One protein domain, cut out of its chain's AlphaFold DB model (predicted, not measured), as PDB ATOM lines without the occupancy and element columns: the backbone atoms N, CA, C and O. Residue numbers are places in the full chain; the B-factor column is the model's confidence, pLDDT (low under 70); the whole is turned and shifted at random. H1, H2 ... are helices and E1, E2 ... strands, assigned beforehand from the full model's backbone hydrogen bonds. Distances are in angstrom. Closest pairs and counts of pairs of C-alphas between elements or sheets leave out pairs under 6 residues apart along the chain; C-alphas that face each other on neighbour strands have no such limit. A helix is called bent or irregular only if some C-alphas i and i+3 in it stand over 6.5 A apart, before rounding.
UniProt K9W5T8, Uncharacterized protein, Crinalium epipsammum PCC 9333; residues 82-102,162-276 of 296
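This is residues 82 to 102 and 162 to 276 of the 296 residues of an uncharacterized protein of Crinalium epipsammum PCC 9333 (UniProt K9W5T8). A twisted antiparallel sheet, made of three long strands E1, E2 and E3 and the short hairpin E6 and E7, forms a wall with the helices gathered to one side: H1 covers the E1 edge, and H4 packs on E6 and E7. H2 and H3 lie off one end of the long strands; at the other end E3 runs on into the small hairpin of E4 and E5, with H5 packed on E5. The printed part has 136 residues, with five named helices and seven named strands in the chain order H1 E1 E2 H2 H3 E3 E4 E5 E6 E7 H4 H5, class mixed. It is compact, with a radius of gyration of the C-alphas of 14.7 A and spans of 38 by 37 by 27 A.

The large sheet runs E1 (residues 167 to 175), E2 (178 to 186), E3 (217 to 224), E6 (240 to 243), E7 (246 to 249). N 171 and O 182, 2.8 A, join the hairpin E1 and E2 within hydrogen-bond range, as do N 183 and O 220, 2.8 A, for E2 and E3, N 221 and O 242, 2.9 A, for E3 and E6, and N 241 and O 248, 2.8 A, for the hairpin E6 and E7. H1 (83 to 98) and H4 (250 to 257) are on the same face, two layers, helices on one face of a sheet. H1 has a height over the sheet of 9.1 A; its closest C-alphas to E1 are Glu 83 and Thr 172, 5.4 A. H2 (187 to 192) only grazes the sheet, with residues 187 to 190; it is only just irregular, C-alphas 189 and 192 being 6.7 A apart. H3 (197 to 209) touches H4 with residues 205 to 209 alone, about perpendicular at 90 degrees, closest C-alphas Lys 205 and Leu 257, 6.7 A. H5 (261 to 274) touches H4 with residues 261 to 265 alone, at a steep tilt of 64 degrees, opposite ways; Ser 254 and Lys 261 have the closest C-alphas, 5.1 A. In the hairpin E4 (226 to 229) and E5 (232 to 235), N 227 and O 234 are 2.8 A apart, within hydrogen-bond range; the closest C-alphas of E5 and H5 are Lys 234 and Asn 269, 5.6 A. Every O i to N i+4 pair is within hydrogen-bond range in H1, H3, H4 and H5; H2 has 0 of 2, and 1 of 3 O i to N i+3 pairs.

E1 spans 24.2 A, E2 26.2 A and E3 23.1 A; H1 spans 22.5 A, H5 20.4 A and H3 19.0 A. H2, H4, E4, E5, E6 and E7 are shorter. C-alpha 83 is at (-13.579, -4.085, -22.242), C-alpha 217 at (-27.028, -18.901, -32.732) and C-alpha 274 at (-27.453, 3.665, -18.799).

The C-alphas farthest apart are those of Asn 215 and Asn 230, 42.1 A. Residues 103 to 161 are not printed, and C-alphas 102 and 162 are 7.3 A apart across the cut. Of the links printed whole, H3 to E3 is short and the others are tight. Mean pLDDT of the printed part is 76.9; 38 residues are under 70, among them 90 to 102 and 191 to 200.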
ATOM      1  N   THR A  82     -12.944  -0.037 -19.506       66.75
ATOM      2  CA  THR A  82     -12.287  -1.260 -19.979       66.75
ATOM      3  C   THR A  82     -13.282  -2.194 -20.674       66.75
ATOM      4  O   THR A  82     -14.483  -2.193 -20.399       66.75
ATOM      5  N   GLU A  83     -12.777  -3.050 -21.567       70.69
ATOM      6  CA  GLU A  83     -13.579  -4.085 -22.242       70.69
ATOM      7  C   GLU A  83     -14.296  -5.006 -21.236       70.69
ATOM      8  O   GLU A  83     -15.445  -5.398 -21.449       70.69
ATOM      9  N   ALA A  84     -13.635  -5.318 -20.115       62.34
ATOM     10  CA  ALA A  84     -14.174  -6.169 -19.059       62.34
ATOM     11  C   ALA A  84     -15.328  -5.502 -18.295       62.34
ATOM     12  O   ALA A  84     -16.336  -6.155 -18.018       62.34
ATOM     13  N   GLU A  85     -15.218  -4.206 -17.994       61.47
ATOM     14  CA  GLU A  85     -16.279  -3.443 -17.323       61.47
ATOM     15  C   GLU A  85     -17.526  -3.326 -18.200       61.47
ATOM     16  O   GLU A  85     -18.637  -3.552 -17.718       61.47
ATOM     17  N   ILE A  86     -17.348  -3.063 -19.499       66.12
ATOM     18  CA  ILE A  86     -18.466  -3.009 -20.448       66.12
ATOM     19  C   ILE A  86     -19.117  -4.388 -20.592       66.12
ATOM     20  O   ILE A  86     -20.340  -4.489 -20.542       66.12
ATOM     21  N   ASN A  87     -18.334  -5.469 -20.694       67.56
ATOM     22  CA  ASN A  87     -18.891  -6.825 -20.723       67.56
ATOM     23  C   ASN A  87     -19.713  -7.124 -19.465       67.56
ATOM     24  O   ASN A  87     -20.839  -7.604 -19.579       67.56
ATOM     25  N   LYS A  88     -19.193  -6.801 -18.273       66.06
ATOM     26  CA  LYS A  88     -19.915  -6.983 -17.005       66.06
ATOM     27  C   LYS A  88     -21.224  -6.194 -16.987       66.06
ATOM     28  O   LYS A  88     -22.256  -6.738 -16.595       66.06
ATOM     29  N   PHE A  89     -21.199  -4.944 -17.445       70.75
ATOM     30  CA  PHE A  89     -22.393  -4.107 -17.545       70.75
ATOM     31  C   PHE A  89     -23.440  -4.703 -18.498       70.75
ATOM     32  O   PHE A  89     -24.620  -4.776 -18.160       70.75
ATOM     33  N   ILE A  90     -23.015  -5.186 -19.666       69.62
ATOM     34  CA  ILE A  90     -23.911  -5.789 -20.658       69.62
ATOM     35  C   ILE A  90     -24.527  -7.081 -20.123       69.62
ATOM     36  O   ILE A  90     -25.739  -7.251 -20.230       69.62
ATOM     37  N   VAL A  91     -23.734  -7.965 -19.505       69.50
ATOM     38  CA  VAL A  91     -24.264  -9.168 -18.836       69.50
ATOM     39  C   VAL A  91     -25.319  -8.771 -17.808       69.50
ATOM     40  O   VAL A  91     -26.402  -9.357 -17.784       69.50
ATOM     41  N   ALA A  92     -25.037  -7.740 -17.006       64.44
ATOM     42  CA  ALA A  92     -25.960  -7.282 -15.986       64.44
ATOM     43  C   ALA A  92     -27.292  -6.799 -16.583       64.44
ATOM     44  O   ALA A  92     -28.354  -7.248 -16.148       64.44
ATOM     45  N   LYS A  93     -27.234  -5.960 -17.625       69.62
ATOM     46  CA  LYS A  93     -28.412  -5.419 -18.320       69.62
ATOM     47  C   LYS A  93     -29.223  -6.472 -19.060       69.62
ATOM     48  O   LYS A  93     -30.449  -6.397 -19.078       69.62
ATOM     49  N   ILE A  94     -28.560  -7.453 -19.668       67.06
ATOM     50  CA  ILE A  94     -29.244  -8.576 -20.313       67.06
ATOM     51  C   ILE A  94     -30.002  -9.375 -19.251       67.06
ATOM     52  O   ILE A  94     -31.206  -9.567 -19.398       67.06
ATOM     53  N   ALA A  95     -29.332  -9.776 -18.168       64.75
ATOM     54  CA  ALA A  95     -29.949 -10.551 -17.095       64.75
ATOM     55  C   ALA A  95     -31.132  -9.814 -16.440       64.75
ATOM     56  O   ALA A  95     -32.166 -10.436 -16.197       64.75
ATOM     57  N   GLU A  96     -31.016  -8.495 -16.234       64.38
ATOM     58  CA  GLU A  96     -32.091  -7.626 -15.726       64.38
ATOM     59  C   GLU A  96     -33.343  -7.685 -16.619       64.38
ATOM     60  O   GLU A  96     -34.459  -7.788 -16.116       64.38
ATOM     61  N   ARG A  97     -33.172  -7.674 -17.948       65.38
ATOM     62  CA  ARG A  97     -34.289  -7.660 -18.912       65.38
ATOM     63  C   ARG A  97     -34.899  -9.023 -19.203       65.38
ATOM     64  O   ARG A  97     -36.027  -9.082 -19.687       65.38
ATOM     65  N   THR A  98     -34.157 -10.102 -18.972       58.34
ATOM     66  CA  THR A  98     -34.591 -11.468 -19.301       58.34
ATOM     67  C   THR A  98     -34.901 -12.326 -18.076       58.34
ATOM     68  O   THR A  98     -35.211 -13.502 -18.242       58.34
ATOM     69  N   GLY A  99     -34.790 -11.779 -16.860       55.47
ATOM     70  CA  GLY A  99     -35.012 -12.522 -15.615       55.47
ATOM     71  C   GLY A  99     -33.914 -13.545 -15.290       55.47
ATOM     72  O   GLY A  99     -34.175 -14.528 -14.606       55.47
ATOM     73  N   GLY A 100     -32.689 -13.346 -15.790       47.47
ATOM     74  CA  GLY A 100     -31.544 -14.256 -15.611       47.47
ATOM     75  C   GLY A 100     -30.841 -14.120 -14.255       47.47
ATOM     76  O   GLY A 100     -29.615 -14.067 -14.205       47.47
ATOM     77  N   ASN A 101     -31.590 -13.989 -13.158       42.59
ATOM     78  CA  ASN A 101     -31.015 -13.831 -11.824       42.59
ATOM     79  C   ASN A 101     -31.201 -15.115 -11.005       42.59
ATOM     80  O   ASN A 101     -32.326 -15.502 -10.692       42.59
ATOM     81  N   THR A 102     -30.103 -15.781 -10.646       35.34
ATOM     82  CA  THR A 102     -30.120 -16.941  -9.744       35.34
ATOM     83  C   THR A 102     -29.433 -16.567  -8.439       35.34
ATOM     84  O   THR A 102     -28.231 -16.306  -8.424       35.34
ATOM     85  N   THR A 162     -26.121 -14.078 -14.271       58.50
ATOM     86  CA  THR A 162     -25.810 -15.085 -15.284       58.50
ATOM     87  C   THR A 162     -26.509 -14.700 -16.578       58.50
ATOM     88  O   THR A 162     -27.597 -14.120 -16.578       58.50
ATOM     89  N   LEU A 163     -25.860 -14.961 -17.711       67.88
ATOM     90  CA  LEU A 163     -26.518 -14.751 -18.993       67.88
ATOM     91  C   LEU A 163     -27.722 -15.701 -19.096       67.88
ATOM     92  O   LEU A 163     -27.596 -16.877 -18.742       67.88
ATOM     93  N   PRO A 164     -28.884 -15.226 -19.581       69.44
ATOM     94  CA  PRO A 164     -29.998 -16.115 -19.885       69.44
ATOM     95  C   PRO A 164     -29.550 -17.163 -20.905       69.44
ATOM     96  O   PRO A 164     -28.705 -16.878 -21.751       69.44
ATOM     97  N   SER A 165     -30.172 -18.344 -20.904       73.62
ATOM     98  CA  SER A 165     -29.822 -19.418 -21.848       73.62
ATOM     99  C   SER A 165     -29.883 -18.974 -23.315       73.62
ATOM    100  O   SER A 165     -29.116 -19.473 -24.136       73.62
ATOM    101  N   SER A 166     -30.740 -17.998 -23.632       77.00
ATOM    102  CA  SER A 166     -30.887 -17.427 -24.969       77.00
ATOM    103  C   SER A 166     -29.687 -16.583 -25.422       77.00
ATOM    104  O   SER A 166     -29.568 -16.292 -26.612       77.00
ATOM    105  N   VAL A 167     -28.779 -16.214 -24.514       81.94
ATOM    106  CA  VAL A 167     -27.528 -15.501 -24.797       81.94
ATOM    107  C   VAL A 167     -26.349 -16.401 -24.438       81.94
ATOM    108  O   VAL A 167     -26.084 -16.681 -23.275       81.94
ATOM    109  N   LYS A 168     -25.612 -16.844 -25.453       83.44
ATOM    110  CA  LYS A 168     -24.521 -17.819 -25.310       83.44
ATOM    111  C   LYS A 168     -23.186 -17.179 -24.940       83.44
ATOM    112  O   LYS A 168     -22.286 -17.850 -24.452       83.44
ATOM    113  N   GLY A 169     -23.047 -15.878 -25.175       78.88
ATOM    114  CA  GLY A 169     -21.855 -15.130 -24.801       78.88
ATOM    115  C   GLY A 169     -21.941 -13.675 -25.222       78.88
ATOM    116  O   GLY A 169     -22.698 -13.326 -26.129       78.88
ATOM    117  N   VAL A 170     -21.139 -12.835 -24.576       82.12
ATOM    118  CA  VAL A 170     -20.974 -11.420 -24.916       82.12
ATOM    119  C   VAL A 170     -19.499 -11.114 -25.096       82.12
ATOM    120  O   VAL A 170     -18.647 -11.734 -24.461       82.12
ATOM    121  N   ASN A 171     -19.194 -10.158 -25.960       82.12
ATOM    122  CA  ASN A 171     -17.830  -9.718 -26.173       82.12
ATOM    123  C   ASN A 171     -17.791  -8.248 -26.587       82.12
ATOM    124  O   ASN A 171     -18.493  -7.833 -27.510       82.12
ATOM    125  N   THR A 172     -16.869  -7.511 -25.978       80.56
ATOM    126  CA  THR A 172     -16.551  -6.119 -26.288       80.56
ATOM    127  C   THR A 172     -15.082  -6.011 -26.663       80.56
ATOM    128  O   THR A 172     -14.239  -6.664 -26.055       80.56
ATOM    129  N   LYS A 173     -14.782  -5.206 -27.678       81.25
ATOM    130  CA  LYS A 173     -13.434  -4.835 -28.107       81.25
ATOM    131  C   LYS A 173     -13.361  -3.326 -28.269       81.25
ATOM    132  O   LYS A 173     -14.274  -2.729 -28.835       81.25
ATOM    133  N   ILE A 174     -12.267  -2.724 -27.825       78.12
ATOM    134  CA  ILE A 174     -11.999  -1.296 -27.995       78.12
ATOM    135  C   ILE A 174     -10.692  -1.150 -28.767       78.12
ATOM    136  O   ILE A 174      -9.628  -1.548 -28.295       78.12
ATOM    137  N   ARG A 175     -10.760  -0.583 -29.972       78.94
ATOM    138  CA  ARG A 175      -9.588  -0.359 -30.835       78.94
ATOM    139  C   ARG A 175      -9.715   0.976 -31.542       78.94
ATOM    140  O   ARG A 175     -10.776   1.282 -32.070       78.94
ATOM    141  N   ASP A 176      -8.654   1.777 -31.531       80.31
ATOM    142  CA  ASP A 176      -8.594   3.061 -32.248       80.31
ATOM    143  C   ASP A 176      -9.761   4.017 -31.920       80.31
ATOM    144  O   ASP A 176     -10.309   4.699 -32.789       80.31
ATOM    145  N   GLY A 177     -10.188   4.026 -30.650       75.50
ATOM    146  CA  GLY A 177     -11.329   4.821 -30.175       75.50
ATOM    147  C   GLY A 177     -12.699   4.319 -30.648       75.50
ATOM    148  O   GLY A 177     -13.706   4.959 -30.376       75.50
ATOM    149  N   LYS A 178     -12.754   3.181 -31.345       83.12
ATOM    150  CA  LYS A 178     -13.977   2.505 -31.776       83.12
ATOM    151  C   LYS A 178     -14.327   1.394 -30.789       83.12
ATOM    152  O   LYS A 178     -13.469   0.586 -30.427       83.12
ATOM    153  N   ILE A 179     -15.586   1.358 -30.362       83.62
ATOM    154  CA  ILE A 179     -16.142   0.285 -29.535       83.62
ATOM    155  C   ILE A 179     -16.858  -0.688 -30.461       83.62
ATOM    156  O   ILE A 179     -17.723  -0.287 -31.233       83.62
ATOM    157  N   GLU A 180     -16.517  -1.968 -30.361       86.25
ATOM    158  CA  GLU A 180     -17.275  -3.065 -30.952       86.25
ATOM    159  C   GLU A 180     -17.801  -3.954 -29.836       86.25
ATOM    160  O   GLU A 180     -17.027  -4.640 -29.172       86.25
ATOM    161  N   THR A 181     -19.109  -3.972 -29.624       83.56
ATOM    162  CA  THR A 181     -19.729  -4.806 -28.597       83.56
ATOM    163  C   THR A 181     -20.857  -5.635 -29.180       83.56
ATOM    164  O   THR A 181     -21.563  -5.190 -30.079       83.56
ATOM    165  N   GLY A 182     -21.017  -6.871 -28.726       85.25
ATOM    166  CA  GLY A 182     -22.110  -7.717 -29.183       85.25
ATOM    167  C   GLY A 182     -22.228  -9.020 -28.418       85.25
ATOM    168  O   GLY A 182     -21.403  -9.349 -27.568       85.25
ATOM    169  N   ALA A 183     -23.265  -9.772 -28.753       86.19
ATOM    170  CA  ALA A 183     -23.629 -11.022 -28.117       86.19
ATOM    171  C   ALA A 183     -23.918 -12.100 -29.160       86.19
ATOM    172  O   ALA A 183     -24.413 -11.806 -30.247       86.19
ATOM    173  N   VAL A 184     -23.638 -13.357 -28.824       86.44
ATOM    174  CA  VAL A 184     -24.162 -14.509 -29.566       86.44
ATOM    175  C   VAL A 184     -25.472 -14.917 -28.920       86.44
ATOM    176  O   VAL A 184     -25.521 -15.209 -27.725       86.44
ATOM    177  N   VAL A 185     -26.540 -14.902 -29.708       85.38
ATOM    178  CA  VAL A 185     -27.905 -15.076 -29.223       85.38
ATOM    179  C   VAL A 185     -28.633 -16.139 -30.033       85.38
ATOM    180  O   VAL A 185     -28.469 -16.219 -31.249       85.38
ATOM    181  N   ASN A 186     -29.464 -16.945 -29.376       85.56
ATOM    182  CA  ASN A 186     -30.412 -17.822 -30.052       85.56
ATOM    183  C   ASN A 186     -31.807 -17.200 -29.995       85.56
ATOM    184  O   ASN A 186     -32.510 -17.348 -28.998       85.56
ATOM    185  N   ILE A 187     -32.214 -16.536 -31.080       80.75
ATOM    186  CA  ILE A 187     -33.481 -15.790 -31.170       80.75
ATOM    187  C   ILE A 187     -34.705 -16.672 -30.882       80.75
ATOM    188  O   ILE A 187     -35.666 -16.208 -30.269       80.75
ATOM    189  N   SER A 188     -34.657 -17.958 -31.239       75.62
ATOM    190  CA  SER A 188     -35.772 -18.882 -30.985       75.62
ATOM    191  C   SER A 188     -36.041 -19.101 -29.490       75.62
ATOM    192  O   SER A 188     -37.193 -19.293 -29.099       75.62
ATOM    193  N   GLU A 189     -35.017 -18.962 -28.643       76.31
ATOM    194  CA  GLU A 189     -35.124 -19.091 -27.185       76.31
ATOM    195  C   GLU A 189     -35.685 -17.819 -26.509       76.31
ATOM    196  O   GLU A 189     -36.084 -17.873 -25.347       76.31
ATOM    197  N   PHE A 190     -35.784 -16.680 -27.216       70.06
ATOM    198  CA  PHE A 190     -36.322 -15.420 -26.660       70.06
ATOM    199  C   PHE A 190     -37.851 -15.368 -26.598       70.06
ATOM    200  O   PHE A 190     -38.420 -14.559 -25.861       70.06
ATOM    201  N   SER A 191     -38.530 -16.232 -27.355       55.91
ATOM    202  CA  SER A 191     -39.991 -16.207 -27.514       55.91
ATOM    203  C   SER A 191     -40.759 -16.449 -26.209       55.91
ATOM    204  O   SER A 191     -41.923 -16.062 -26.113       55.91
ATOM    205  N   ASN A 192     -40.102 -17.037 -25.202       51.75
ATOM    206  CA  ASN A 192     -40.705 -17.382 -23.912       51.75
ATOM    207  C   ASN A 192     -40.282 -16.452 -22.758       51.75
ATOM    208  O   ASN A 192     -40.839 -16.569 -21.671       51.75
ATOM    209  N   THR A 193     -39.316 -15.546 -22.967       52.69
ATOM    210  CA  THR A 193     -38.693 -14.748 -21.889       52.69
ATOM    211  C   THR A 193     -38.998 -13.248 -21.963       52.69
ATOM    212  O   THR A 193     -38.942 -12.565 -20.945       52.69
ATOM    213  N   PHE A 194     -39.394 -12.717 -23.128       52.94
ATOM    214  CA  PHE A 194     -39.757 -11.301 -23.281       52.94
ATOM    215  C   PHE A 194     -41.259 -11.058 -23.046       52.94
ATOM    216  O   PHE A 194     -42.097 -11.273 -23.924       52.94
ATOM    217  N   VAL A 195     -41.596 -10.549 -21.857       50.41
ATOM    218  CA  VAL A 195     -42.981 -10.284 -21.407       50.41
ATOM    219  C   VAL A 195     -43.602  -9.035 -22.070       50.41
ATOM    220  O   VAL A 195     -44.824  -8.888 -22.121       50.41
ATOM    221  N   ALA A 196     -42.802  -8.141 -22.664       57.12
ATOM    222  CA  ALA A 196     -43.310  -6.912 -23.277       57.12
ATOM    223  C   ALA A 196     -43.855  -7.132 -24.707       57.12
ATOM    224  O   ALA A 196     -43.113  -7.490 -25.624       57.12
ATOM    225  N   LYS A 197     -45.144  -6.818 -24.931       56.41
ATOM    226  CA  LYS A 197     -45.832  -6.913 -26.243       56.41
ATOM    227  C   LYS A 197     -45.062  -6.235 -27.390       56.41
ATOM    228  O   LYS A 197     -45.000  -6.781 -28.488       56.41
ATOM    229  N   ASN A 198     -44.422  -5.095 -27.123       59.47
ATOM    230  CA  ASN A 198     -43.648  -4.344 -28.119       59.47
ATOM    231  C   ASN A 198     -42.354  -5.063 -28.545       59.47
ATOM    232  O   ASN A 198     -41.923  -4.915 -29.687       59.47
ATOM    233  N   GLY A 199     -41.756  -5.863 -27.655       63.75
ATOM    234  CA  GLY A 199     -40.559  -6.653 -27.956       63.75
ATOM    235  C   GLY A 199     -40.852  -7.786 -28.937       63.75
ATOM    236  O   GLY A 199     -40.092  -7.996 -29.877       63.75
ATOM    237  N   ARG A 200     -42.006  -8.450 -28.789       69.00
ATOM    238  CA  ARG A 200     -42.431  -9.545 -29.679       69.00
ATOM    239  C   ARG A 200     -42.681  -9.066 -31.110       69.00
ATOM    240  O   ARG A 200     -42.252  -9.722 -32.047       69.00
ATOM    241  N   THR A 201     -43.305  -7.900 -31.291       73.31
ATOM    242  CA  THR A 201     -43.535  -7.332 -32.633       73.31
ATOM    243  C   THR A 201     -42.227  -6.981 -33.341       73.31
ATOM    244  O   THR A 201     -42.076  -7.273 -34.524       73.31
ATOM    245  N   ALA A 202     -41.273  -6.374 -32.629       72.25
ATOM    246  CA  ALA A 202     -39.962  -6.066 -33.194       72.25
ATOM    247  C   ALA A 202     -39.188  -7.345 -33.551       72.25
ATOM    248  O   ALA A 202     -38.587  -7.409 -34.620       72.25
ATOM    249  N   LEU A 203     -39.260  -8.371 -32.695       75.12
ATOM    250  CA  LEU A 203     -38.621  -9.661 -32.938       75.12
ATOM    251  C   LEU A 203     -39.213 -10.378 -34.156       75.12
ATOM    252  O   LEU A 203     -38.457 -10.860 -34.989       75.12
ATOM    253  N   ASN A 204     -40.541 -10.383 -34.295       78.56
ATOM    254  CA  ASN A 204     -41.217 -10.976 -35.450       78.56
ATOM    255  C   ASN A 204     -40.835 -10.266 -36.754       78.56
ATOM    256  O   ASN A 204     -40.473 -10.918 -37.724       78.56
ATOM    257  N   LYS A 205     -40.830  -8.927 -36.770       78.94
ATOM    258  CA  LYS A 205     -40.369  -8.170 -37.945       78.94
ATOM    259  C   LYS A 205     -38.911  -8.477 -38.279       78.94
ATOM    260  O   LYS A 205     -38.559  -8.596 -39.446       78.94
ATOM    261  N   LEU A 206     -38.060  -8.618 -37.264       78.62
ATOM    262  CA  LEU A 206     -36.658  -8.965 -37.458       78.62
ATOM    263  C   LEU A 206     -36.507 -10.367 -38.072       78.62
ATOM    264  O   LEU A 206     -35.754 -10.525 -39.029       78.62
ATOM    265  N   THR A 207     -37.230 -11.373 -37.575       80.94
ATOM    266  CA  THR A 207     -37.164 -12.743 -38.113       80.94
ATOM    267  C   THR A 207     -37.849 -12.889 -39.472       80.94
ATOM    268  O   THR A 207     -37.434 -13.734 -40.261       80.94
ATOM    269  N   GLU A 208     -38.833 -12.047 -39.793       84.69
ATOM    270  CA  GLU A 208     -39.414 -11.932 -41.137       84.69
ATOM    271  C   GLU A 208     -38.410 -11.355 -42.143       84.69
ATOM    272  O   GLU A 208     -38.243 -11.903 -43.233       84.69
ATOM    273  N   GLN A 209     -37.713 -10.271 -41.782       82.38
ATOM    274  CA  GLN A 209     -36.720  -9.632 -42.656       82.38
ATOM    275  C   GLN A 209     -35.441 -10.460 -42.797       82.38
ATOM    276  O   GLN A 209     -34.779 -10.439 -43.837       82.38
ATOM    277  N   PHE A 210     -35.093 -11.213 -41.757       81.56
ATOM    278  CA  PHE A 210     -33.891 -12.029 -41.701       81.56
ATOM    279  C   PHE A 210     -34.266 -13.468 -41.308       81.56
ATOM    280  O   PHE A 210     -34.012 -13.901 -40.184       81.56
ATOM    281  N   PRO A 211     -34.838 -14.263 -42.232       81.44
ATOM    282  CA  PRO A 211     -35.326 -15.614 -41.930       81.44
ATOM    283  C   PRO A 211     -34.217 -16.572 -41.486       81.44
ATOM    284  O   PRO A 211     -34.478 -17.560 -40.801       81.44
ATOM    285  N   PHE A 212     -32.965 -16.257 -41.828       78.69
ATOM    286  CA  PHE A 212     -31.792 -16.984 -41.360       78.69
ATOM    287  C   PHE A 212     -31.540 -16.839 -39.856       78.69
ATOM    288  O   PHE A 212     -30.666 -17.523 -39.350       78.69
ATOM    289  N   LEU A 213     -32.250 -15.968 -39.140       82.62
ATOM    290  CA  LEU A 213     -32.122 -15.816 -37.690       82.62
ATOM    291  C   LEU A 213     -32.813 -16.926 -36.893       82.62
ATOM    292  O   LEU A 213     -32.540 -17.102 -35.706       82.62
ATOM    293  N   ASN A 214     -33.719 -17.668 -37.529       80.12
ATOM    294  CA  ASN A 214     -34.512 -18.683 -36.852       80.12
ATOM    295  C   ASN A 214     -33.674 -19.921 -36.491       80.12
ATOM    296  O   ASN A 214     -32.833 -20.375 -37.268       80.12
ATOM    297  N   ASN A 215     -33.963 -20.480 -35.311       78.44
ATOM    298  CA  ASN A 215     -33.459 -21.765 -34.811       78.44
ATOM    299  C   ASN A 215     -31.928 -21.902 -34.800       78.44
ATOM    300  O   ASN A 215     -31.401 -22.990 -35.042       78.44
ATOM    301  N   ARG A 216     -31.200 -20.812 -34.542       83.75
ATOM    302  CA  ARG A 216     -29.739 -20.857 -34.476       83.75
ATOM    303  C   ARG A 216     -29.141 -19.721 -33.669       83.75
ATOM    304  O   ARG A 216     -29.782 -18.709 -33.401       83.75
ATOM    305  N   GLU A 217     -27.875 -19.911 -33.340       88.38
ATOM    306  CA  GLU A 217     -27.028 -18.901 -32.732       88.38
ATOM    307  C   GLU A 217     -26.593 -17.889 -33.790       88.38
ATOM    308  O   GLU A 217     -26.139 -18.253 -34.881       88.38
ATOM    309  N   VAL A 218     -26.759 -16.609 -33.475       88.00
ATOM    310  CA  VAL A 218     -26.401 -15.491 -34.343       88.00
ATOM    311  C   VAL A 218     -25.702 -14.430 -33.515       88.00
ATOM    312  O   VAL A 218     -26.127 -14.104 -32.410       88.00
ATOM    313  N   TYR A 219     -24.624 -13.873 -34.057       89.56
ATOM    314  CA  TYR A 219     -23.986 -12.707 -33.465       89.56
ATOM    315  C   TYR A 219     -24.798 -11.447 -33.758       89.56
ATOM    316  O   TYR A 219     -25.103 -11.169 -34.913       89.56
ATOM    317  N   ILE A 220     -25.126 -10.674 -32.732       88.25
ATOM    318  CA  ILE A 220     -25.721  -9.346 -32.864       88.25
ATOM    319  C   ILE A 220     -24.818  -8.374 -32.124       88.25
ATOM    320  O   ILE A 220     -24.518  -8.580 -30.950       88.25
ATOM    321  N   GLY A 221     -24.377  -7.321 -32.797       89.56
ATOM    322  CA  GLY A 221     -23.479  -6.345 -32.200       89.56
ATOM    323  C   GLY A 221     -23.653  -4.950 -32.762       89.56
ATOM    324  O   GLY A 221     -24.380  -4.726 -33.723       89.56
ATOM    325  N   ILE A 222     -22.950  -4.014 -32.151       90.75
ATOM    326  CA  ILE A 222     -22.833  -2.632 -32.573       90.75
ATOM    327  C   ILE A 222     -21.361  -2.230 -32.572       90.75
ATOM    328  O   ILE A 222     -20.566  -2.693 -31.752       90.75
ATOM    329  N   SER A 223     -20.991  -1.406 -33.539       90.88
ATOM    330  CA  SER A 223     -19.626  -1.000 -33.809       90.88
ATOM    331  C   SER A 223     -19.616   0.474 -34.206       90.88
ATOM    332  O   SER A 223     -20.166   0.834 -35.241       90.88
ATOM    333  N   GLY A 224     -19.010   1.336 -33.394       89.38
ATOM    334  CA  GLY A 224     -19.052   2.787 -33.604       89.38
ATOM    335  C   GLY A 224     -18.083   3.538 -32.697       89.38
ATOM    336  O   GLY A 224     -17.540   2.968 -31.743       89.38
ATOM    337  N   LYS A 225     -17.825   4.812 -33.003       87.06
ATOM    338  CA  LYS A 225     -17.003   5.672 -32.141       87.06
ATOM    339  C   LYS A 225     -17.910   6.446 -31.191       87.06
ATOM    340  O   LYS A 225     -18.734   7.228 -31.663       87.06
ATOM    341  N   PRO A 226     -17.801   6.232 -29.871       81.75
ATOM    342  CA  PRO A 226     -18.564   7.020 -28.924       81.75
ATOM    343  C   PRO A 226     -18.007   8.447 -28.844       81.75
ATOM    344  O   PRO A 226     -16.794   8.657 -28.904       81.75
ATOM    345  N   TYR A 227     -18.882   9.423 -28.645       81.38
ATOM    346  CA  TYR A 227     -18.529  10.804 -28.337       81.38
ATOM    347  C   TYR A 227     -19.548  11.405 -27.368       81.38
ATOM    348  O   TYR A 227     -20.640  10.869 -27.181       81.38
ATOM    349  N   VAL A 228     -19.172  12.504 -26.716       78.94
ATOM    350  CA  VAL A 228     -20.062  13.235 -25.808       78.94
ATOM    351  C   VAL A 228     -20.608  14.458 -26.529       78.94
ATOM    352  O   VAL A 228     -19.835  15.264 -27.043       78.94
ATOM    353  N   ASP A 229     -21.927  14.608 -26.529       77.94
ATOM    354  CA  ASP A 229     -22.635  15.769 -27.067       77.94
ATOM    355  C   ASP A 229     -23.703  16.216 -26.071       77.94
ATOM    356  O   ASP A 229     -24.576  15.435 -25.695       77.94
ATOM    357  N   ASN A 230     -23.599  17.460 -25.599       74.44
ATOM    358  CA  ASN A 230     -24.448  18.028 -24.545       74.44
ATOM    359  C   ASN A 230     -24.528  17.162 -23.271       74.44
ATOM    360  O   ASN A 230     -25.583  17.027 -22.655       74.44
ATOM    361  N   GLY A 231     -23.405  16.550 -22.877       69.62
ATOM    362  CA  GLY A 231     -23.333  15.668 -21.706       69.62
ATOM    363  C   GLY A 231     -23.931  14.272 -21.922       69.62
ATOM    364  O   GLY A 231     -23.909  13.456 -21.000       69.62
ATOM    365  N   GLU A 232     -24.425  13.968 -23.124       70.19
ATOM    366  CA  GLU A 232     -24.941  12.652 -23.493       70.19
ATOM    367  C   GLU A 232     -23.902  11.860 -24.291       70.19
ATOM    368  O   GLU A 232     -23.284  12.378 -25.222       70.19
ATOM    369  N   LEU A 233     -23.732  10.581 -23.948       73.06
ATOM    370  CA  LEU A 233     -22.913   9.653 -24.724       73.06
ATOM    371  C   LEU A 233     -23.690   9.208 -25.970       73.06
ATOM    372  O   LEU A 233     -24.772   8.629 -25.852       73.06
ATOM    373  N   LYS A 234     -23.128   9.459 -27.152       82.44
ATOM    374  CA  LYS A 234     -23.687   9.098 -28.463       82.44
ATOM    375  C   LYS A 234     -22.659   8.318 -29.272       82.44
ATOM    376  O   LYS A 234     -21.472   8.367 -28.957       82.44
ATOM    377  N   PHE A 235     -23.095   7.612 -30.311       85.50
ATOM    378  CA  PHE A 235     -22.179   7.084 -31.323       85.50
ATOM    379  C   PHE A 235     -22.192   7.930 -32.592       85.50
ATOM    380  O   PHE A 235     -23.206   8.541 -32.916       85.50
ATOM    381  N   ASP A 236     -21.060   7.948 -33.296       86.75
ATOM    382  CA  ASP A 236     -20.879   8.656 -34.563       86.75
ATOM    383  C   ASP A 236     -21.786   8.146 -35.695       86.75
ATOM    384  O   ASP A 236     -22.315   7.037 -35.664       86.75
ATOM    385  N   ASP A 237     -21.926   8.947 -36.751       87.31
ATOM    386  CA  ASP A 237     -22.778   8.611 -37.901       87.31
ATOM    387  C   ASP A 237     -22.328   7.340 -38.650       87.31
ATOM    388  O   ASP A 237     -23.117   6.726 -39.368       87.31
ATOM    389  N   ASN A 238     -21.072   6.913 -38.460       89.38
ATOM    390  CA  ASN A 238     -20.515   5.684 -39.037       89.38
ATOM    391  C   ASN A 238     -20.835   4.431 -38.208       89.38
ATOM    392  O   ASN A 238     -20.199   3.388 -38.384       89.38
ATOM    393  N   THR A 239     -21.784   4.529 -37.279       91.75
ATOM    394  CA  THR A 239     -22.220   3.404 -36.459       91.75
ATOM    395  C   THR A 239     -22.813   2.296 -37.312       91.75
ATOM    396  O   THR A 239     -23.772   2.486 -38.066       91.75
ATOM    397  N   GLU A 240     -22.274   1.101 -37.117       94.19
ATOM    398  CA  GLU A 240     -22.734  -0.122 -37.745       94.19
ATOM    399  C   GLU A 240     -23.369  -1.048 -36.716       94.19
ATOM    400  O   GLU A 240     -22.807  -1.317 -35.652       94.19
ATOM    401  N   VAL A 241     -24.510  -1.618 -37.073       91.94
ATOM    402  CA  VAL A 241     -25.105  -2.752 -36.376       91.94
ATOM    403  C   VAL A 241     -24.776  -4.014 -37.158       91.94
ATOM    404  O   VAL A 241     -25.029  -4.111 -38.360       91.94
ATOM    405  N   LYS A 242     -24.198  -4.991 -36.465       90.69
ATOM    406  CA  LYS A 242     -23.776  -6.270 -37.024       90.69
ATOM    407  C   LYS A 242     -24.802  -7.351 -36.709       90.69
ATOM    408  O   LYS A 242     -25.213  -7.490 -35.559       90.69
ATOM    409  N   VAL A 243     -25.176  -8.135 -37.716       87.44
ATOM    410  CA  VAL A 243     -26.014  -9.336 -37.585       87.44
ATOM    411  C   VAL A 243     -25.343 -10.473 -38.356       87.44
ATOM    412  O   VAL A 243     -25.283 -10.464 -39.586       87.44
ATOM    413  N   GLY A 244     -24.779 -11.440 -37.634       84.88
ATOM    414  CA  GLY A 244     -23.834 -12.408 -38.187       84.88
ATOM    415  C   GLY A 244     -22.588 -11.702 -38.726       84.88
ATOM    416  O   GLY A 244     -21.989 -10.884 -38.030       84.88
ATOM    417  N   ASN A 245     -22.227 -11.984 -39.981       82.94
ATOM    418  CA  ASN A 245     -21.154 -11.284 -40.701       82.94
ATOM    419  C   ASN A 245     -21.645 -10.066 -41.513       82.94
ATOM    420  O   ASN A 245     -20.888  -9.516 -42.309       82.94
ATOM    421  N   LEU A 246     -22.917  -9.678 -41.386       86.56
ATOM    422  CA  LEU A 246     -23.472  -8.531 -42.103       86.56
ATOM    423  C   LEU A 246     -23.356  -7.278 -41.234       86.56
ATOM    424  O   LEU A 246     -23.791  -7.304 -40.085       86.56
ATOM    425  N   SER A 247     -22.816  -6.196 -41.791       90.81
ATOM    426  CA  SER A 247     -22.839  -4.855 -41.195       90.81
ATOM    427  C   SER A 247     -23.919  -4.012 -41.869       90.81
ATOM    428  O   SER A 247     -24.031  -4.010 -43.095       90.81
ATOM    429  N   PHE A 248     -24.684  -3.276 -41.070       92.06
ATOM    430  CA  PHE A 248     -25.711  -2.347 -41.533       92.06
ATOM    431  C   PHE A 248     -25.514  -0.994 -40.870       92.06
ATOM    432  O   PHE A 248     -25.314  -0.929 -39.658       92.06
ATOM    433  N   THR A 249     -25.637   0.089 -41.631       93.75
ATOM    434  CA  THR A 249     -25.782   1.413 -41.018       93.75
ATOM    435  C   THR A 249     -27.138   1.517 -40.317       93.75
ATOM    436  O   THR A 249     -28.076   0.760 -40.603       93.75
ATOM    437  N   ILE A 250     -27.291   2.492 -39.418       91.31
ATOM    438  CA  ILE A 250     -28.594   2.766 -38.793       91.31
ATOM    439  C   ILE A 250     -29.661   3.108 -39.851       91.31
ATOM    440  O   ILE A 250     -30.818   2.703 -39.719       91.31
ATOM    441  N   ALA A 251     -29.270   3.777 -40.941       91.38
ATOM    442  CA  ALA A 251     -30.156   4.081 -42.063       91.38
ATOM    443  C   ALA A 251     -30.619   2.811 -42.805       91.38
ATOM    444  O   ALA A 251     -31.814   2.658 -43.069       91.38
ATOM    445  N   ASP A 252     -29.709   1.867 -43.070       91.81
ATOM    446  CA  ASP A 252     -30.052   0.590 -43.714       91.81
ATOM    447  C   ASP A 252     -31.053  -0.208 -42.876       91.81
ATOM    448  O   ASP A 252     -32.016  -0.775 -43.403       91.81
ATOM    449  N   LEU A 253     -30.845  -0.251 -41.557       88.44
ATOM    450  CA  LEU A 253     -31.771  -0.914 -40.641       88.44
ATOM    451  C   LEU A 253     -33.117  -0.212 -40.584       88.44
ATOM    452  O   LEU A 253     -34.143  -0.889 -40.552       88.44
ATOM    453  N   SER A 254     -33.127   1.120 -40.600       89.44
ATOM    454  CA  SER A 254     -34.362   1.897 -40.618       89.44
ATOM    455  C   SER A 254     -35.238   1.514 -41.809       89.44
ATOM    456  O   SER A 254     -36.410   1.164 -41.636       89.44
ATOM    457  N   GLN A 255     -34.640   1.466 -43.003       89.88
ATOM    458  CA  GLN A 255     -35.327   1.081 -44.232       89.88
ATOM    459  C   GLN A 255     -35.816  -0.373 -44.194       89.88
ATOM    460  O   GLN A 255     -36.945  -0.651 -44.594       89.88
ATOM    461  N   LYS A 256     -34.985  -1.304 -43.712       85.31
ATOM    462  CA  LYS A 256     -35.311  -2.741 -43.692       85.31
ATOM    463  C   LYS A 256     -36.367  -3.097 -42.651       85.31
ATOM    464  O   LYS A 256     -37.232  -3.924 -42.914       85.31
ATOM    465  N   LEU A 257     -36.302  -2.489 -41.470       84.44
ATOM    466  CA  LEU A 257     -37.203  -2.792 -40.356       84.44
ATOM    467  C   LEU A 257     -38.480  -1.940 -40.376       84.44
ATOM    468  O   LEU A 257     -39.418  -2.220 -39.623       84.44
ATOM    469  N   GLY A 258     -38.521  -0.894 -41.209       84.81
ATOM    470  CA  GLY A 258     -39.603   0.091 -41.214       84.81
ATOM    471  C   GLY A 258     -39.700   0.846 -39.885       84.81
ATOM    472  O   GLY A 258     -40.799   1.183 -39.445       84.81
ATOM    473  N   ILE A 259     -38.564   1.037 -39.208       86.44
ATOM    474  CA  ILE A 259     -38.449   1.782 -37.949       86.44
ATOM    475  C   ILE A 259     -37.724   3.088 -38.273       86.44
ATOM    476  O   ILE A 259     -36.643   3.012 -38.848       86.44
ATOM    477  N   PRO A 260     -38.251   4.274 -37.927       91.19
ATOM    478  CA  PRO A 260     -37.567   5.537 -38.207       91.19
ATOM    479  C   PRO A 260     -36.153   5.576 -37.615       91.19
ATOM    480  O   PRO A 260     -35.945   5.099 -36.495       91.19
ATOM    481  N   LYS A 261     -35.200   6.146 -38.362       90.38
ATOM    482  CA  LYS A 261     -33.782   6.240 -37.980       90.38
ATOM    483  C   LYS A 261     -33.635   6.839 -36.579       90.38
ATOM    484  O   LYS A 261     -32.968   6.262 -35.724       90.38
ATOM    485  N   GLU A 262     -34.376   7.908 -36.316       89.00
ATOM    486  CA  GLU A 262     -34.359   8.669 -35.067       89.00
ATOM    487  C   GLU A 262     -34.805   7.813 -33.878       89.00
ATOM    488  O   GLU A 262     -34.276   7.946 -32.780       89.00
ATOM    489  N   GLN A 263     -35.749   6.884 -34.082       86.75
ATOM    490  CA  GLN A 263     -36.179   5.973 -33.019       86.75
ATOM    491  C   GLN A 263     -35.115   4.923 -32.694       86.75
ATOM    492  O   GLN A 263     -35.011   4.498 -31.540       86.75
ATOM    493  N   ILE A 264     -34.348   4.476 -33.693       86.81
ATOM    494  CA  ILE A 264     -33.238   3.542 -33.475       86.81
ATOM    495  C   ILE A 264     -32.122   4.262 -32.712       86.81
ATOM    496  O   ILE A 264     -31.664   3.749 -31.693       86.81
ATOM    497  N   GLU A 265     -31.751   5.467 -33.144       86.81
ATOM    498  CA  GLU A 265     -30.723   6.290 -32.492       86.81
ATOM    499  C   GLU A 265     -31.117   6.685 -31.072       86.81
ATOM    500  O   GLU A 265     -30.316   6.545 -30.154       86.81
ATOM    501  N   GLN A 266     -32.364   7.104 -30.849       83.69
ATOM    502  CA  GLN A 266     -32.842   7.459 -29.516       83.69
ATOM    503  C   GLN A 266     -32.772   6.264 -28.565       83.69
ATOM    504  O   GLN A 266     -32.270   6.398 -27.452       83.69
ATOM    505  N   LYS A 267     -33.242   5.085 -28.992       81.25
ATOM    506  CA  LYS A 267     -33.142   3.872 -28.169       81.25
ATOM    507  C   LYS A 267     -31.693   3.523 -27.878       81.25
ATOM    508  O   LYS A 267     -31.370   3.230 -26.736       81.25
ATOM    509  N   LEU A 268     -30.830   3.589 -28.884       80.31
ATOM    510  CA  LEU A 268     -29.413   3.313 -28.723       80.31
ATOM    511  C   LEU A 268     -28.755   4.272 -27.721       80.31
ATOM    512  O   LEU A 268     -28.104   3.822 -26.783       80.31
ATOM    513  N   ASN A 269     -28.995   5.573 -27.861       77.12
ATOM    514  CA  ASN A 269     -28.476   6.593 -26.955       77.12
ATOM    515  C   ASN A 269     -29.007   6.398 -25.525       77.12
ATOM    516  O   ASN A 269     -28.241   6.519 -24.575       77.12
ATOM    517  N   LEU A 270     -30.278   6.015 -25.348       74.88
ATOM    518  CA  LEU A 270     -30.842   5.695 -24.028       74.88
ATOM    519  C   LEU A 270     -30.145   4.500 -23.361       74.88
ATOM    520  O   LEU A 270     -29.936   4.518 -22.148       74.88
ATOM    521  N   GLU A 271     -29.776   3.466 -24.122       71.62
ATOM    522  CA  GLU A 271     -29.001   2.341 -23.580       71.62
ATOM    523  C   GLU A 271     -27.574   2.769 -23.214       71.62
ATOM    524  O   GLU A 271     -27.055   2.355 -22.180       71.62
ATOM    525  N   LEU A 272     -26.951   3.646 -24.009       68.88
ATOM    526  CA  LEU A 272     -25.620   4.188 -23.716       68.88
ATOM    527  C   LEU A 272     -25.603   5.077 -22.476       68.88
ATOM    528  O   LEU A 272     -24.672   4.996 -21.679       68.88
ATOM    529  N   GLN A 273     -26.641   5.884 -22.271       66.88
ATOM    530  CA  GLN A 273     -26.789   6.703 -21.067       66.88
ATOM    531  C   GLN A 273     -26.915   5.851 -19.797       66.88
ATOM    532  O   GLN A 273     -26.538   6.305 -18.716       66.88
ATOM    533  N   GLN A 274     -27.418   4.616 -19.912       63.09
ATOM    534  CA  GLN A 274     -27.453   3.665 -18.799       63.09
ATOM    535  C   GLN A 274     -26.087   3.054 -18.501       63.09
ATOM    536  O   GLN A 274     -25.875   2.648 -17.359       63.09
ATOM    537  N   ILE A 275     -25.139   3.064 -19.449       60.56
ATOM    538  CA  ILE A 275     -23.704   2.804 -19.200       60.56
ATOM    539  C   ILE A 275     -23.097   3.990 -18.427       60.56
ATOM    540  O   ILE A 275     -21.939   4.346 -18.616       60.56
ATOM    541  N   LYS A 276     -23.887   4.655 -17.574       50.12
ATOM    542  CA  LYS A 276     -23.479   5.785 -16.756       50.12
ATOM    543  C   LYS A 276     -22.324   5.317 -15.889       50.12
ATOM    544  O   LYS A 276     -22.479   4.602 -14.904       50.12
TER     545      LYS A 276